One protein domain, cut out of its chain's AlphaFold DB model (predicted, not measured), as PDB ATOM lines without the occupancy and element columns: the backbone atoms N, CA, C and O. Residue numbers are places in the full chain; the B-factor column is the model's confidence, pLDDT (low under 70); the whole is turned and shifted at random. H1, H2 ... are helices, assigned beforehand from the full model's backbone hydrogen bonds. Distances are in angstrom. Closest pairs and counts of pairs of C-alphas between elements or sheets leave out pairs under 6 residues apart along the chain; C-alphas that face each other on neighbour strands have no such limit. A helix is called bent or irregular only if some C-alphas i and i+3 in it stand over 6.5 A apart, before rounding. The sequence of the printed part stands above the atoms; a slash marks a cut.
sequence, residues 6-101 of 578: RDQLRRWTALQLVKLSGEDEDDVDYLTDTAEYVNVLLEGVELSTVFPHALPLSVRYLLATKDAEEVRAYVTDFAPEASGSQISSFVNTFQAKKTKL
ATOM      1  N   ARG A   6      18.040  31.658 -62.299       73.25
ATOM      2  CA  ARG A   6      17.883  31.276 -60.886       73.25
ATOM      3  C   ARG A   6      19.181  31.454 -60.098       73.25
ATOM      4  O   ARG A   6      19.163  32.097 -59.055       73.25
ATOM      5  N   ASP A   7      20.297  30.951 -60.615       75.94
ATOM      6  CA  ASP A   7      21.612  31.005 -59.962       75.94
ATOM      7  C   ASP A   7      22.122  32.451 -59.874       75.94
ATOM      8  O   ASP A   7      22.631  32.881 -58.841       75.94
ATOM      9  N   GLN A   8      21.884  33.238 -60.928       80.00
ATOM     10  CA  GLN A   8      22.145  34.679 -60.948       80.00
ATOM     11  C   GLN A   8      21.345  35.411 -59.855       80.00
ATOM     12  O   GLN A   8      21.908  36.230 -59.131       80.00
ATOM     13  N   LEU A   9      20.058  35.081 -59.671       81.12
ATOM     14  CA  LEU A   9      19.223  35.670 -58.618       81.12
ATOM     15  C   LEU A   9      19.610  35.192 -57.202       81.12
ATOM     16  O   LEU A   9      19.493  35.975 -56.255       81.12
ATOM     17  N   ARG A  10      20.114  33.958 -57.044       81.56
ATOM     18  CA  ARG A  10      20.700  33.463 -55.780       81.56
ATOM     19  C   ARG A  10      21.964  34.245 -55.417       81.56
ATOM     20  O   ARG A  10      22.001  34.859 -54.354       81.56
ATOM     21  N   ARG A  11      22.950  34.311 -56.322       81.44
ATOM     22  CA  ARG A  11      24.212  35.049 -56.111       81.44
ATOM     23  C   ARG A  11      23.966  36.540 -55.878       81.44
ATOM     24  O   ARG A  11      24.564  37.120 -54.981       81.44
ATOM     25  N   TRP A  12      23.020  37.148 -56.601       83.06
ATOM     26  CA  TRP A  12      22.591  38.528 -56.342       83.06
ATOM     27  C   TRP A  12      21.931  38.694 -54.964       83.06
ATOM     28  O   TRP A  12      22.214  39.667 -54.273       83.06
ATOM     29  N   THR A  13      21.098  37.741 -54.526       84.56
ATOM     30  CA  THR A  13      20.509  37.763 -53.175       84.56
ATOM     31  C   THR A  13      21.595  37.707 -52.097       84.56
ATOM     32  O   THR A  13      21.583  38.553 -51.208       84.56
ATOM     33  N   ALA A  14      22.550  36.776 -52.200       83.25
ATOM     34  CA  ALA A  14      23.663  36.657 -51.255       83.25
ATOM     35  C   ALA A  14      24.518  37.938 -51.216       83.25
ATOM     36  O   ALA A  14      24.678  38.533 -50.152       83.25
ATOM     37  N   LEU A  15      24.939  38.448 -52.383       83.56
ATOM     38  CA  LEU A  15      25.674  39.714 -52.527       83.56
ATOM     39  C   LEU A  15      24.994  40.907 -51.847       83.56
ATOM     40  O   LEU A  15      25.672  41.806 -51.363       83.56
ATOM     41  N   GLN A  16      23.663  40.981 -51.872       81.94
ATOM     42  CA  GLN A  16      22.928  42.078 -51.237       81.94
ATOM     43  C   GLN A  16      22.740  41.884 -49.728       81.94
ATOM     44  O   GLN A  16      22.538  42.876 -49.035       81.94
ATOM     45  N   LEU A  17      22.805  40.654 -49.211       81.38
ATOM     46  CA  LEU A  17      22.679  40.381 -47.777       81.38
ATOM     47  C   LEU A  17      24.014  40.530 -47.043       81.38
ATOM     48  O   LEU A  17      24.036  41.242 -46.048       81.38
ATOM     49  N   VAL A  18      25.125  40.046 -47.612       82.75
ATOM     50  CA  VAL A  18      26.497  40.306 -47.111       82.75
ATOM     51  C   VAL A  18      26.769  41.819 -46.985       82.75
ATOM     52  O   VAL A  18      27.303  42.309 -45.993       82.75
ATOM     53  N   LYS A  19      26.275  42.621 -47.941       82.06
ATOM     54  CA  LYS A  19      26.359  44.098 -47.900       82.06
ATOM     55  C   LYS A  19      25.457  44.770 -46.857       82.06
ATOM     56  O   LYS A  19      25.600  45.970 -46.629       82.06
ATOM     57  N   LEU A  20      24.511  44.038 -46.267       80.44
ATOM     58  CA  LEU A  20      23.614  44.510 -45.206       80.44
ATOM     59  C   LEU A  20      23.996  43.953 -43.824       80.44
ATOM     60  O   LEU A  20      23.688  44.610 -42.829       80.44
ATOM     61  N   SER A  21      24.680  42.805 -43.754       75.06
ATOM     62  CA  SER A  21      25.341  42.297 -42.546       75.06
ATOM     63  C   SER A  21      26.624  43.082 -42.238       75.06
ATOM     64  O   SER A  21      26.881  43.422 -41.082       75.06
ATOM     65  N   GLY A  22      27.363  43.473 -43.283       72.75
ATOM     66  CA  GLY A  22      28.633  44.196 -43.187       72.75
ATOM     67  C   GLY A  22      29.862  43.284 -43.193       72.75
ATOM     68  O   GLY A  22      30.909  43.689 -42.692       72.75
ATOM     69  N   GLU A  23      29.718  42.070 -43.723       69.88
ATOM     70  CA  GLU A  23      30.792  41.089 -43.908       69.88
ATOM     71  C   GLU A  23      31.543  41.322 -45.238       69.88
ATOM     72  O   GLU A  23      31.078  42.061 -46.113       69.88
ATOM     73  N   ASP A  24      32.736  40.737 -45.377       64.44
ATOM     74  CA  ASP A  24      33.618  40.968 -46.526       64.44
ATOM     75  C   ASP A  24      33.103  40.278 -47.810       64.44
ATOM     76  O   ASP A  24      32.537  39.186 -47.781       64.44
ATOM     77  N   GLU A  25      33.302  40.911 -48.975       63.16
ATOM     78  CA  GLU A  25      32.736  40.428 -50.253       63.16
ATOM     79  C   GLU A  25      33.353  39.109 -50.764       63.16
ATOM     80  O   GLU A  25      32.778  38.482 -51.656       63.16
ATOM     81  N   ASP A  26      34.499  38.686 -50.226       58.78
ATOM     82  CA  ASP A  26      35.262  37.529 -50.716       58.78
ATOM     83  C   ASP A  26      34.598  36.171 -50.389       58.78
ATOM     84  O   ASP A  26      34.753  35.215 -51.151       58.78
ATOM     85  N   ASP A  27      33.791  36.078 -49.321       57.34
ATOM     86  CA  ASP A  27      33.090  34.837 -48.927       57.34
ATOM     87  C   ASP A  27      31.836  34.538 -49.781       57.34
ATOM     88  O   ASP A  27      31.253  33.452 -49.712       57.34
ATOM     89  N   VAL A  28      31.412  35.478 -50.632       62.25
ATOM     90  CA  VAL A  28      30.163  35.394 -51.412       62.25
ATOM     91  C   VAL A  28      30.088  34.151 -52.298       62.25
ATOM     92  O   VAL A  28      29.021  33.547 -52.400       62.25
ATOM     93  N   ASP A  29      31.186  33.764 -52.950       58.47
ATOM     94  CA  ASP A  29      31.167  32.618 -53.864       58.47
ATOM     95  C   ASP A  29      31.126  31.281 -53.107       58.47
ATOM     96  O   ASP A  29      30.542  30.324 -53.618       58.47
ATOM     97  N   TYR A  30      31.610  31.237 -51.860       55.12
ATOM     98  CA  TYR A  30      31.389  30.108 -50.948       55.12
ATOM     99  C   TYR A  30      29.914  30.041 -50.512       55.12
ATOM    100  O   TYR A  30      29.276  28.996 -50.624       55.12
ATOM    101  N   LEU A  31      29.318  31.184 -50.150       57.72
ATOM    102  CA  LEU A  31      27.897  31.316 -49.785       57.72
ATOM    103  C   LEU A  31      26.905  31.041 -50.938       57.72
ATOM    104  O   LEU A  31      25.689  31.047 -50.719       57.72
ATOM    105  N   THR A  32      27.388  30.796 -52.165       58.44
ATOM    106  CA  THR A  32      26.550  30.274 -53.261       58.44
ATOM    107  C   THR A  32      26.427  28.751 -53.298       58.44
ATOM    108  O   THR A  32      25.620  28.256 -54.091       58.44
ATOM    109  N   ASP A  33      27.138  28.010 -52.439       58.69
ATOM    110  CA  ASP A  33      26.929  26.567 -52.314       58.69
ATOM    111  C   ASP A  33      25.507  26.262 -51.794       58.69
ATOM    112  O   ASP A  33      24.932  26.934 -50.927       58.69
ATOM    113  N   THR A  34      24.881  25.264 -52.407       61.69
ATOM    114  CA  THR A  34      23.420  25.158 -52.539       61.69
ATOM    115  C   THR A  34      22.707  24.852 -51.222       61.69
ATOM    116  O   THR A  34      21.522  25.170 -51.067       61.69
ATOM    117  N   ALA A  35      23.427  24.267 -50.264       60.88
ATOM    118  CA  ALA A  35      22.927  23.898 -48.945       60.88
ATOM    119  C   ALA A  35      22.926  25.061 -47.933       60.88
ATOM    120  O   ALA A  35      22.096  25.057 -47.017       60.88
ATOM    121  N   GLU A  36      23.813  26.054 -48.079       69.44
ATOM    122  CA  GLU A  36      23.961  27.159 -47.113       69.44
ATOM    123  C   GLU A  36      23.083  28.373 -47.449       69.44
ATOM    124  O   GLU A  36      22.669  29.106 -46.547       69.44
ATOM    125  N   TYR A  37      22.663  28.520 -48.710       77.12
ATOM    126  CA  TYR A  37      21.742  29.572 -49.167       77.12
ATOM    127  C   TYR A  37      20.419  29.647 -48.363       77.12
ATOM    128  O   TYR A  37      19.813  30.712 -48.226       77.12
ATOM    129  N   VAL A  38      19.977  28.537 -47.762       78.06
ATOM    130  CA  VAL A  38      18.805  28.492 -46.863       78.06
ATOM    131  C   VAL A  38      19.037  29.289 -45.567       78.06
ATOM    132  O   VAL A  38      18.099  29.897 -45.045       78.06
ATOM    133  N   ASN A  39      20.275  29.347 -45.069       78.94
ATOM    134  CA  ASN A  39      20.657  30.148 -43.902       78.94
ATOM    135  C   ASN A  39      20.735  31.638 -44.265       78.94
ATOM    136  O   ASN A  39      20.163  32.464 -43.556       78.94
ATOM    137  N   VAL A  40      21.322  31.963 -45.422       80.31
ATOM    138  CA  VAL A  40      21.365  33.325 -45.991       80.31
ATOM    139  C   VAL A  40      19.947  33.916 -46.114       80.31
ATOM    140  O   VAL A  40      19.690  35.058 -45.735       80.31
ATOM    141  N   LEU A  41      18.959  33.115 -46.537       81.25
ATOM    142  CA  LEU A  41      17.551  33.540 -46.547       81.25
ATOM    143  C   LEU A  41      16.944  33.758 -45.142       81.25
ATOM    144  O   LEU A  41      16.050  34.595 -45.003       81.25
ATOM    145  N   LEU A  42      17.392  33.049 -44.096       80.06
ATOM    146  CA  LEU A  42      16.950  33.290 -42.707       80.06
ATOM    147  C   LEU A  42      17.546  34.564 -42.111       80.06
ATOM    148  O   LEU A  42      16.893  35.191 -41.271       80.06
ATOM    149  N   GLU A  43      18.758  34.919 -42.526       80.75
ATOM    150  CA  GLU A  43      19.462  36.133 -42.125       80.75
ATOM    151  C   GLU A  43      18.824  37.375 -42.756       80.75
ATOM    152  O   GLU A  43      18.473  38.318 -42.048       80.75
ATOM    153  N   GLY A  44      18.514  37.337 -44.059       80.56
ATOM    154  CA  GLY A  44      17.749  38.401 -44.722       80.56
ATOM    155  C   GLY A  44      16.389  38.678 -44.063       80.56
ATOM    156  O   GLY A  44      15.897  39.808 -44.075       80.56
ATOM    157  N   VAL A  45      15.795  37.670 -43.418       80.75
ATOM    158  CA  VAL A  45      14.567  37.816 -42.621       80.75
ATOM    159  C   VAL A  45      14.829  38.443 -41.242       80.75
ATOM    160  O   VAL A  45      13.943  39.122 -40.729       80.75
ATOM    161  N   GLU A  46      16.021  38.316 -40.653       80.50
ATOM    162  CA  GLU A  46      16.407  39.089 -39.457       80.50
ATOM    163  C   GLU A  46      16.727  40.543 -39.817       80.50
ATOM    164  O   GLU A  46      16.140  41.460 -39.234       80.50
ATOM    165  N   LEU A  47      17.538  40.759 -40.858       79.44
ATOM    166  CA  LEU A  47      17.860  42.078 -41.416       79.44
ATOM    167  C   LEU A  47      16.606  42.860 -41.849       79.44
ATOM    168  O   LEU A  47      16.622  44.091 -41.851       79.44
ATOM    169  N   SER A  48      15.481  42.184 -42.117       79.81
ATOM    170  CA  SER A  48      14.182  42.828 -42.377       79.81
ATOM    171  C   SER A  48      13.659  43.705 -41.233       79.81
ATOM    172  O   SER A  48      12.909  44.648 -41.490       79.81
ATOM    173  N   THR A  49      14.090  43.450 -39.993       76.25
ATOM    174  CA  THR A  49      13.775  44.295 -38.827       76.25
ATOM    175  C   THR A  49      14.528  45.628 -38.835       76.25
ATOM    176  O   THR A  49      14.040  46.603 -38.266       76.25
ATOM    177  N   VAL A  50      15.697  45.681 -39.486       77.88
ATOM    178  CA  VAL A  50      16.623  46.826 -39.478       77.88
ATOM    179  C   VAL A  50      16.540  47.623 -40.783       77.88
ATOM    180  O   VAL A  50      16.507  48.853 -40.763       77.88
ATOM    181  N   PHE A  51      16.450  46.931 -41.922       80.31
ATOM    182  CA  PHE A  51      16.553  47.507 -43.266       80.31
ATOM    183  C   PHE A  51      15.346  47.180 -44.175       80.31
ATOM    184  O   PHE A  51      15.536  46.743 -45.314       80.31
ATOM    185  N   PRO A  52      14.085  47.421 -43.751       73.81
ATOM    186  CA  PRO A  52      12.878  46.959 -44.458       73.81
ATOM    187  C   PRO A  52      12.725  47.469 -45.905       73.81
ATOM    188  O   PRO A  52      11.968  46.893 -46.685       73.81
ATOM    189  N   HIS A  53      13.437  48.535 -46.285       76.06
ATOM    190  CA  HIS A  53      13.412  49.103 -47.637       76.06
ATOM    191  C   HIS A  53      14.555  48.633 -48.556       76.06
ATOM    192  O   HIS A  53      14.452  48.838 -49.764       76.06
ATOM    193  N   ALA A  54      15.607  47.996 -48.024       80.31
ATOM    194  CA  ALA A  54      16.796  47.586 -48.785       80.31
ATOM    195  C   ALA A  54      16.822  46.088 -49.160       80.31
ATOM    196  O   ALA A  54      17.740  45.633 -49.834       80.31
ATOM    197  N   LEU A  55      15.824  45.313 -48.726       82.00
ATOM    198  CA  LEU A  55      15.815  43.854 -48.864       82.00
ATOM    199  C   LEU A  55      15.755  43.371 -50.331       82.00
ATOM    200  O   LEU A  55      14.984  43.932 -51.122       82.00
ATOM    201  N   PRO A  56      16.449  42.266 -50.674       85.88
ATOM    202  CA  PRO A  56      16.331  41.591 -51.968       85.88
ATOM    203  C   PRO A  56      14.900  41.170 -52.320       85.88
ATOM    204  O   PRO A  56      14.083  40.873 -51.446       85.88
ATOM    205  N   LEU A  57      14.603  41.069 -53.621       83.31
ATOM    206  CA  LEU A  57      13.289  40.645 -54.130       83.31
ATOM    207  C   LEU A  57      12.850  39.267 -53.607       83.31
ATOM    208  O   LEU A  57      11.678  39.081 -53.301       83.31
ATOM    209  N   SER A  58      13.789  38.334 -53.452       82.56
ATOM    210  CA  SER A  58      13.598  36.994 -52.878       82.56
ATOM    211  C   SER A  58      13.114  37.040 -51.422       82.56
ATOM    212  O   SER A  58      12.072  36.480 -51.081       82.56
ATOM    213  N   VAL A  59      13.814  37.795 -50.571       84.31
ATOM    214  CA  VAL A  59      13.438  38.025 -49.165       84.31
ATOM    215  C   VAL A  59      12.099  38.769 -49.070       84.31
ATOM    216  O   VAL A  59      11.244  38.421 -48.256       84.31
ATOM    217  N   ARG A  60      11.865  39.757 -49.942       83.94
ATOM    218  CA  ARG A  60      10.592  40.495 -50.013       83.94
ATOM    219  C   ARG A  60       9.420  39.612 -50.448       83.94
ATOM    220  O   ARG A  60       8.327  39.795 -49.916       83.94
ATOM    221  N   TYR A  61       9.640  38.654 -51.352       85.25
ATOM    222  CA  TYR A  61       8.640  37.657 -51.740       85.25
ATOM    223  C   TYR A  61       8.237  36.811 -50.525       85.25
ATOM    224  O   TYR A  61       7.074  36.833 -50.132       85.25
ATOM    225  N   LEU A  62       9.206  36.185 -49.848       84.00
ATOM    226  CA  LEU A  62       8.989  35.392 -48.627       84.00
ATOM    227  C   LEU A  62       8.243  36.180 -47.531       84.00
ATOM    228  O   LEU A  62       7.311  35.689 -46.885       84.00
ATOM    229  N   LEU A  63       8.607  37.446 -47.312       82.44
ATOM    230  CA  LEU A  63       7.910  38.302 -46.347       82.44
ATOM    231  C   LEU A  63       6.461  38.619 -46.767       82.44
ATOM    232  O   LEU A  63       5.611  38.767 -45.886       82.44
ATOM    233  N   ALA A  64       6.134  38.617 -48.061       83.62
ATOM    234  CA  ALA A  64       4.771  38.789 -48.566       83.62
ATOM    235  C   ALA A  64       3.915  37.502 -48.537       83.62
ATOM    236  O   ALA A  64       2.735  37.586 -48.185       83.62
ATOM    237  N   THR A  65       4.482  36.326 -48.843       83.31
ATOM    238  CA  THR A  65       3.750  35.040 -48.915       83.31
ATOM    239  C   THR A  65       3.050  34.693 -47.601       83.31
ATOM    240  O   THR A  65       3.639  34.812 -46.521       83.31
ATOM    241  N   LYS A  66       1.789  34.255 -47.655       72.25
ATOM    242  CA  LYS A  66       0.987  33.989 -46.441       72.25
ATOM    243  C   LYS A  66       0.916  32.516 -46.049       72.25
ATOM    244  O   LYS A  66       0.650  32.240 -44.882       72.25
ATOM    245  N   ASP A  67       1.144  31.604 -46.988       83.94
ATOM    246  CA  ASP A  67       0.992  30.164 -46.774       83.94
ATOM    247  C   ASP A  67       2.323  29.494 -46.377       83.94
ATOM    248  O   ASP A  67       3.404  29.877 -46.830       83.94
ATOM    249  N   ALA A  68       2.231  28.468 -45.532       81.12
ATOM    250  CA  ALA A  68       3.324  27.570 -45.186       81.12
ATOM    251  C   ALA A  68       3.816  26.769 -46.400       81.12
ATOM    252  O   ALA A  68       5.026  26.601 -46.583       81.12
ATOM    253  N   GLU A  69       2.884  26.295 -47.230       82.94
ATOM    254  CA  GLU A  69       3.189  25.470 -48.400       82.94
ATOM    255  C   GLU A  69       3.792  26.304 -49.535       82.94
ATOM    256  O   GLU A  69       4.705  25.842 -50.216       82.94
ATOM    257  N   GLU A  70       3.378  27.566 -49.686       84.31
ATOM    258  CA  GLU A  70       3.972  28.495 -50.656       84.31
ATOM    259  C   GLU A  70       5.445  28.789 -50.324       84.31
ATOM    260  O   GLU A  70       6.307  28.711 -51.201       84.31
ATOM    261  N   VAL A  71       5.763  29.043 -49.047       84.12
ATOM    262  CA  VAL A  71       7.152  29.216 -48.585       84.12
ATOM    263  C   VAL A  71       7.971  27.941 -48.820       84.12
ATOM    264  O   VAL A  71       9.108  28.023 -49.284       84.12
ATOM    265  N   ARG A  72       7.404  26.757 -48.549       85.62
ATOM    266  CA  ARG A  72       8.078  25.471 -48.794       85.62
ATOM    267  C   ARG A  72       8.348  25.241 -50.281       85.62
ATOM    268  O   ARG A  72       9.459  24.843 -50.626       85.62
ATOM    269  N   ALA A  73       7.375  25.518 -51.149       85.06
ATOM    270  CA  ALA A  73       7.518  25.386 -52.596       85.06
ATOM    271  C   ALA A  73       8.592  26.344 -53.136       85.06
ATOM    272  O   ALA A  73       9.483  25.911 -53.865       85.06
ATOM    273  N   TYR A  74       8.569  27.611 -52.702       84.94
ATOM    274  CA  TYR A  74       9.580  28.604 -53.065       84.94
ATOM    275  C   TYR A  74      10.990  28.158 -52.658       84.94
ATOM    276  O   TYR A  74      11.892  28.144 -53.489       84.94
ATOM    277  N   VAL A  75      11.193  27.737 -51.403       83.56
ATOM    278  CA  VAL A  75      12.518  27.290 -50.935       83.56
ATOM    279  C   VAL A  75      12.963  26.002 -51.632       83.56
ATOM    280  O   VAL A  75      14.138  25.882 -51.950       83.56
ATOM    281  N   THR A  76      12.054  25.079 -51.958       84.06
ATOM    282  CA  THR A  76      12.402  23.870 -52.736       84.06
ATOM    283  C   THR A  76      12.886  24.212 -54.150       84.06
ATOM    284  O   THR A  76      13.863  23.640 -54.623       84.06
ATOM    285  N   ASP A  77      12.252  25.175 -54.825       81.12
ATOM    286  CA  ASP A  77      12.647  25.609 -56.174       81.12
ATOM    287  C   ASP A  77      13.939  26.461 -56.170       81.12
ATOM    288  O   ASP A  77      14.777  26.377 -57.077       81.12
ATOM    289  N   PHE A  78      14.143  27.249 -55.108       77.12
ATOM    290  CA  PHE A  78      15.318  28.100 -54.922       77.12
ATOM    291  C   PHE A  78      16.488  27.445 -54.168       77.12
ATOM    292  O   PHE A  78      17.562  28.039 -54.166       77.12
ATOM    293  N   ALA A  79      16.343  26.235 -53.624       76.94
ATOM    294  CA  ALA A  79      17.412  25.437 -53.011       76.94
ATOM    295  C   ALA A  79      17.123  23.916 -53.148       76.94
ATOM    296  O   ALA A  79      16.858  23.245 -52.151       76.94
ATOM    297  N   PRO A  80      17.161  23.347 -54.372       71.50
ATOM    298  CA  PRO A  80      16.718  21.971 -54.650       71.50
ATOM    299  C   PRO A  80      17.611  20.875 -54.046       71.50
ATOM    300  O   PRO A  80      17.210  19.716 -53.995       71.50
ATOM    301  N   GLU A  81      18.813  21.234 -53.599       72.31
ATOM    302  CA  GLU A  81      19.783  20.334 -52.965       72.31
ATOM    303  C   GLU A  81      19.727  20.405 -51.426       72.31
ATOM    304  O   GLU A  81      20.322  19.572 -50.741       72.31
ATOM    305  N   ALA A  82      18.958  21.345 -50.860       76.56
ATOM    306  CA  ALA A  82      18.701  21.389 -49.427       76.56
ATOM    307  C   ALA A  82      17.800  20.218 -49.004       76.56
ATOM    308  O   ALA A  82      16.744  19.962 -49.586       76.56
ATOM    309  N   SER A  83      18.187  19.513 -47.941       80.19
ATOM    310  CA  SER A  83      17.418  18.366 -47.454       80.19
ATOM    311  C   SER A  83      16.034  18.776 -46.930       80.19
ATOM    312  O   SER A  83      15.844  19.852 -46.359       80.19
ATOM    313  N   GLY A  84      15.045  17.882 -47.049       78.62
ATOM    314  CA  GLY A  84      13.674  18.150 -46.591       78.62
ATOM    315  C   GLY A  84      13.561  18.506 -45.098       78.62
ATOM    316  O   GLY A  84      12.624  19.200 -44.698       78.62
ATOM    317  N   SER A  85      14.531  18.100 -44.271       81.44
ATOM    318  CA  SER A  85      14.659  18.517 -42.870       81.44
ATOM    319  C   SER A  85      15.167  19.958 -42.724       81.44
ATOM    320  O   SER A  85      14.598  20.696 -41.918       81.44
ATOM    321  N   GLN A  86      16.151  20.399 -43.520       79.88
ATOM    322  CA  GLN A  86      16.573  21.810 -43.578       79.88
ATOM    323  C   GLN A  86      15.411  22.709 -44.016       79.88
ATOM    324  O   GLN A  86      15.106  23.681 -43.327       79.88
ATOM    325  N   ILE A  87      14.701  22.349 -45.092       82.50
ATOM    326  CA  ILE A  87      13.552  23.125 -45.593       82.50
ATOM    327  C   ILE A  87      12.422  23.172 -44.546       82.50
ATOM    328  O   ILE A  87      11.837  24.226 -44.304       82.50
ATOM    329  N   SER A  88      12.143  22.064 -43.852       83.62
ATOM    330  CA  SER A  88      11.146  22.044 -42.769       83.62
ATOM    331  C   SER A  88      11.564  22.902 -41.566       83.62
ATOM    332  O   SER A  88      10.740  23.625 -41.006       83.62
ATOM    333  N   SER A  89      12.848  22.873 -41.192       84.94
ATOM    334  CA  SER A  89      13.410  23.708 -40.122       84.94
ATOM    335  C   SER A  89      13.362  25.200 -40.474       84.94
ATOM    336  O   SER A  89      12.955  26.021 -39.644       84.94
ATOM    337  N   PHE A  90      13.676  25.547 -41.729       85.31
ATOM    338  CA  PHE A  90      13.517  26.893 -42.280       85.31
ATOM    339  C   PHE A  90      12.073  27.373 -42.138       85.31
ATOM    340  O   PHE A  90      11.848  28.413 -41.529       85.31
ATOM    341  N   VAL A  91      11.092  26.613 -42.643       86.12
ATOM    342  CA  VAL A  91       9.673  27.019 -42.647       86.12
ATOM    343  C   VAL A  91       9.167  27.278 -41.222       86.12
ATOM    344  O   VAL A  91       8.553  28.316 -40.971       86.12
ATOM    345  N   ASN A  92       9.496  26.400 -40.270       85.19
ATOM    346  CA  ASN A  92       9.126  26.566 -38.861       85.19
ATOM    347  C   ASN A  92       9.775  27.818 -38.235       85.19
ATOM    348  O   ASN A  92       9.106  28.617 -37.576       85.19
ATOM    349  N   THR A  93      11.075  28.021 -38.473       83.75
ATOM    350  CA  THR A  93      11.839  29.170 -37.952       83.75
ATOM    351  C   THR A  93      11.354  30.488 -38.558       83.75
ATOM    352  O   THR A  93      11.173  31.480 -37.849       83.75
ATOM    353  N   PHE A  94      11.080  30.486 -39.862       86.38
ATOM    354  CA  PHE A  94      10.540  31.607 -40.617       86.38
ATOM    355  C   PHE A  94       9.167  32.032 -40.085       86.38
ATOM    356  O   PHE A  94       8.969  33.204 -39.771       86.38
ATOM    357  N   GLN A  95       8.238  31.088 -39.896       84.81
ATOM    358  CA  GLN A  95       6.915  31.373 -39.331       84.81
ATOM    359  C   GLN A  95       6.999  31.905 -37.896       84.81
ATOM    360  O   GLN A  95       6.301  32.864 -37.560       84.81
ATOM    361  N   ALA A  96       7.885  31.355 -37.059       83.62
ATOM    362  CA  ALA A  96       8.098  31.853 -35.701       83.62
ATOM    363  C   ALA A  96       8.641  33.298 -35.688       83.62
ATOM    364  O   ALA A  96       8.143  34.134 -34.929       83.62
ATOM    365  N   LYS A  97       9.610  33.624 -36.558       80.69
ATOM    366  CA  LYS A  97      10.122  34.995 -36.754       80.69
ATOM    367  C   LYS A  97       9.024  35.937 -37.275       80.69
ATOM    368  O   LYS A  97       8.788  36.987 -36.679       80.69
ATOM    369  N   LYS A  98       8.296  35.532 -38.321       81.19
ATOM    370  CA  LYS A  98       7.201  36.298 -38.946       81.19
ATOM    371  C   LYS A  98       6.048  36.583 -37.981       81.19
ATOM    372  O   LYS A  98       5.505  37.682 -37.990       81.19
ATOM    373  N   THR A  99       5.728  35.637 -37.099       80.94
ATOM    374  CA  THR A  99       4.701  35.814 -36.061       80.94
ATOM    375  C   THR A  99       5.143  36.825 -35.000       80.94
ATOM    376  O   THR A  99       4.351  37.682 -34.618       80.94
ATOM    377  N   LYS A 100       6.413  36.794 -34.560       78.12
ATOM    378  CA  LYS A 100       6.971  37.809 -33.641       78.12
ATOM    379  C   LYS A 100       6.969  39.211 -34.260       78.12
ATOM    380  O   LYS A 100       6.565  40.160 -33.598       78.12
ATOM    381  N   LEU A 101       7.343  39.321 -35.538       70.56
ATOM    382  CA  LEU A 101       7.301  40.556 -36.341       70.56
ATOM    383  C   LEU A 101       5.902  41.196 -36.447       70.56
ATOM    384  O   LEU A 101       5.802  42.381 -36.753       70.56
TER     385      LEU A 101
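This is residues 6 to 101 of the 578 residues of the protein "Predicted protein" of Monosiga brevicollis (UniProt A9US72). Two helices, H3 and H6, stand side by side and run the same way, and H4 and H5, themselves nearly antiparallel to each other, cross behind them at steep angles, H4 packing on H3 and H5 on H6. H1 packs slantwise on H3 away from H6, and the short, irregular H2 lies beyond H1 at the far end. The printed part has 96 residues with six named helices, H1 to H6 in order along the chain, and no named strand; the class is all helix. It is compact, with a radius of gyration of the C-alphas of 12.5 A and spans of 34 by 29 by 18 A.

H1 is residues 6 to 21, 22.7 A from first to last C-alpha, with C-alpha 6 at (17.883, 31.276, -60.886). H2 is residues 25 to 29, 8.7 A long, and is irregular: C-alphas 26 and 29 are 7.1 A apart. H3 is residues 37 to 47, 15.2 A, with C-alpha 37 at (21.742, 29.572, -49.167). H4 is residues 57 to 64, 10.3 A, and H5 is residues 68 to 78, 15.5 A. H6 is residues 84 to 101, 25.5 A and the longest helix, with C-alpha 101 at (7.301, 40.556, -36.341).

H3 is the hub, touching H1, H4 and H6. H1 and H3 touch at a steep tilt of 41 degrees, the same way, with the C-alphas of Leu 17 and Gly 44 closest at 6.1 A. H1 also touches H2, where the C-alphas of Leu 15 and Val 28 are closest at 6.3 A. H3 and H4 touch at a steep tilt of 65 degrees, the same way; their closest C-alphas, Gly 44 and Val 59, are 6.2 A apart. H3 and H6 touch at a shallow tilt of 5 degrees, the same way, with the C-alphas of Leu 42 and Phe 94 closest at 6.9 A. H4 and H5 are close but not clearly touching, at a shallow tilt of 10 degrees, opposite ways; the C-alphas of Leu 62 and Val 71 are closest at 6.4 A. H5 touches H6, with residues 87 to 95 of H6 alone, at a steep tilt of 55 degrees, opposite ways; the C-alphas of Arg 72 and Val 91 are closest at 6.5 A. The helix packing is mostly crossed, with one of four tilted touching pairs at a shallow tilt. H1 and H6 are apart, and H2 is apart from H3, H4, H5 and H6. In H3, H4, H5 and H6 every O i to N i+4 pair is within hydrogen-bond range; in H1 10 of 12 are, and in H2 0 of 1, beside 1 of 2 O i to N i+3 pairs.

The C-alphas farthest apart, of Asp 26 and Asp 67, are 35.3 A apart. The printed part has no cut, and no link is long. The mean pLDDT of the printed part is 78.0, and residues 23 to 36 are under 70.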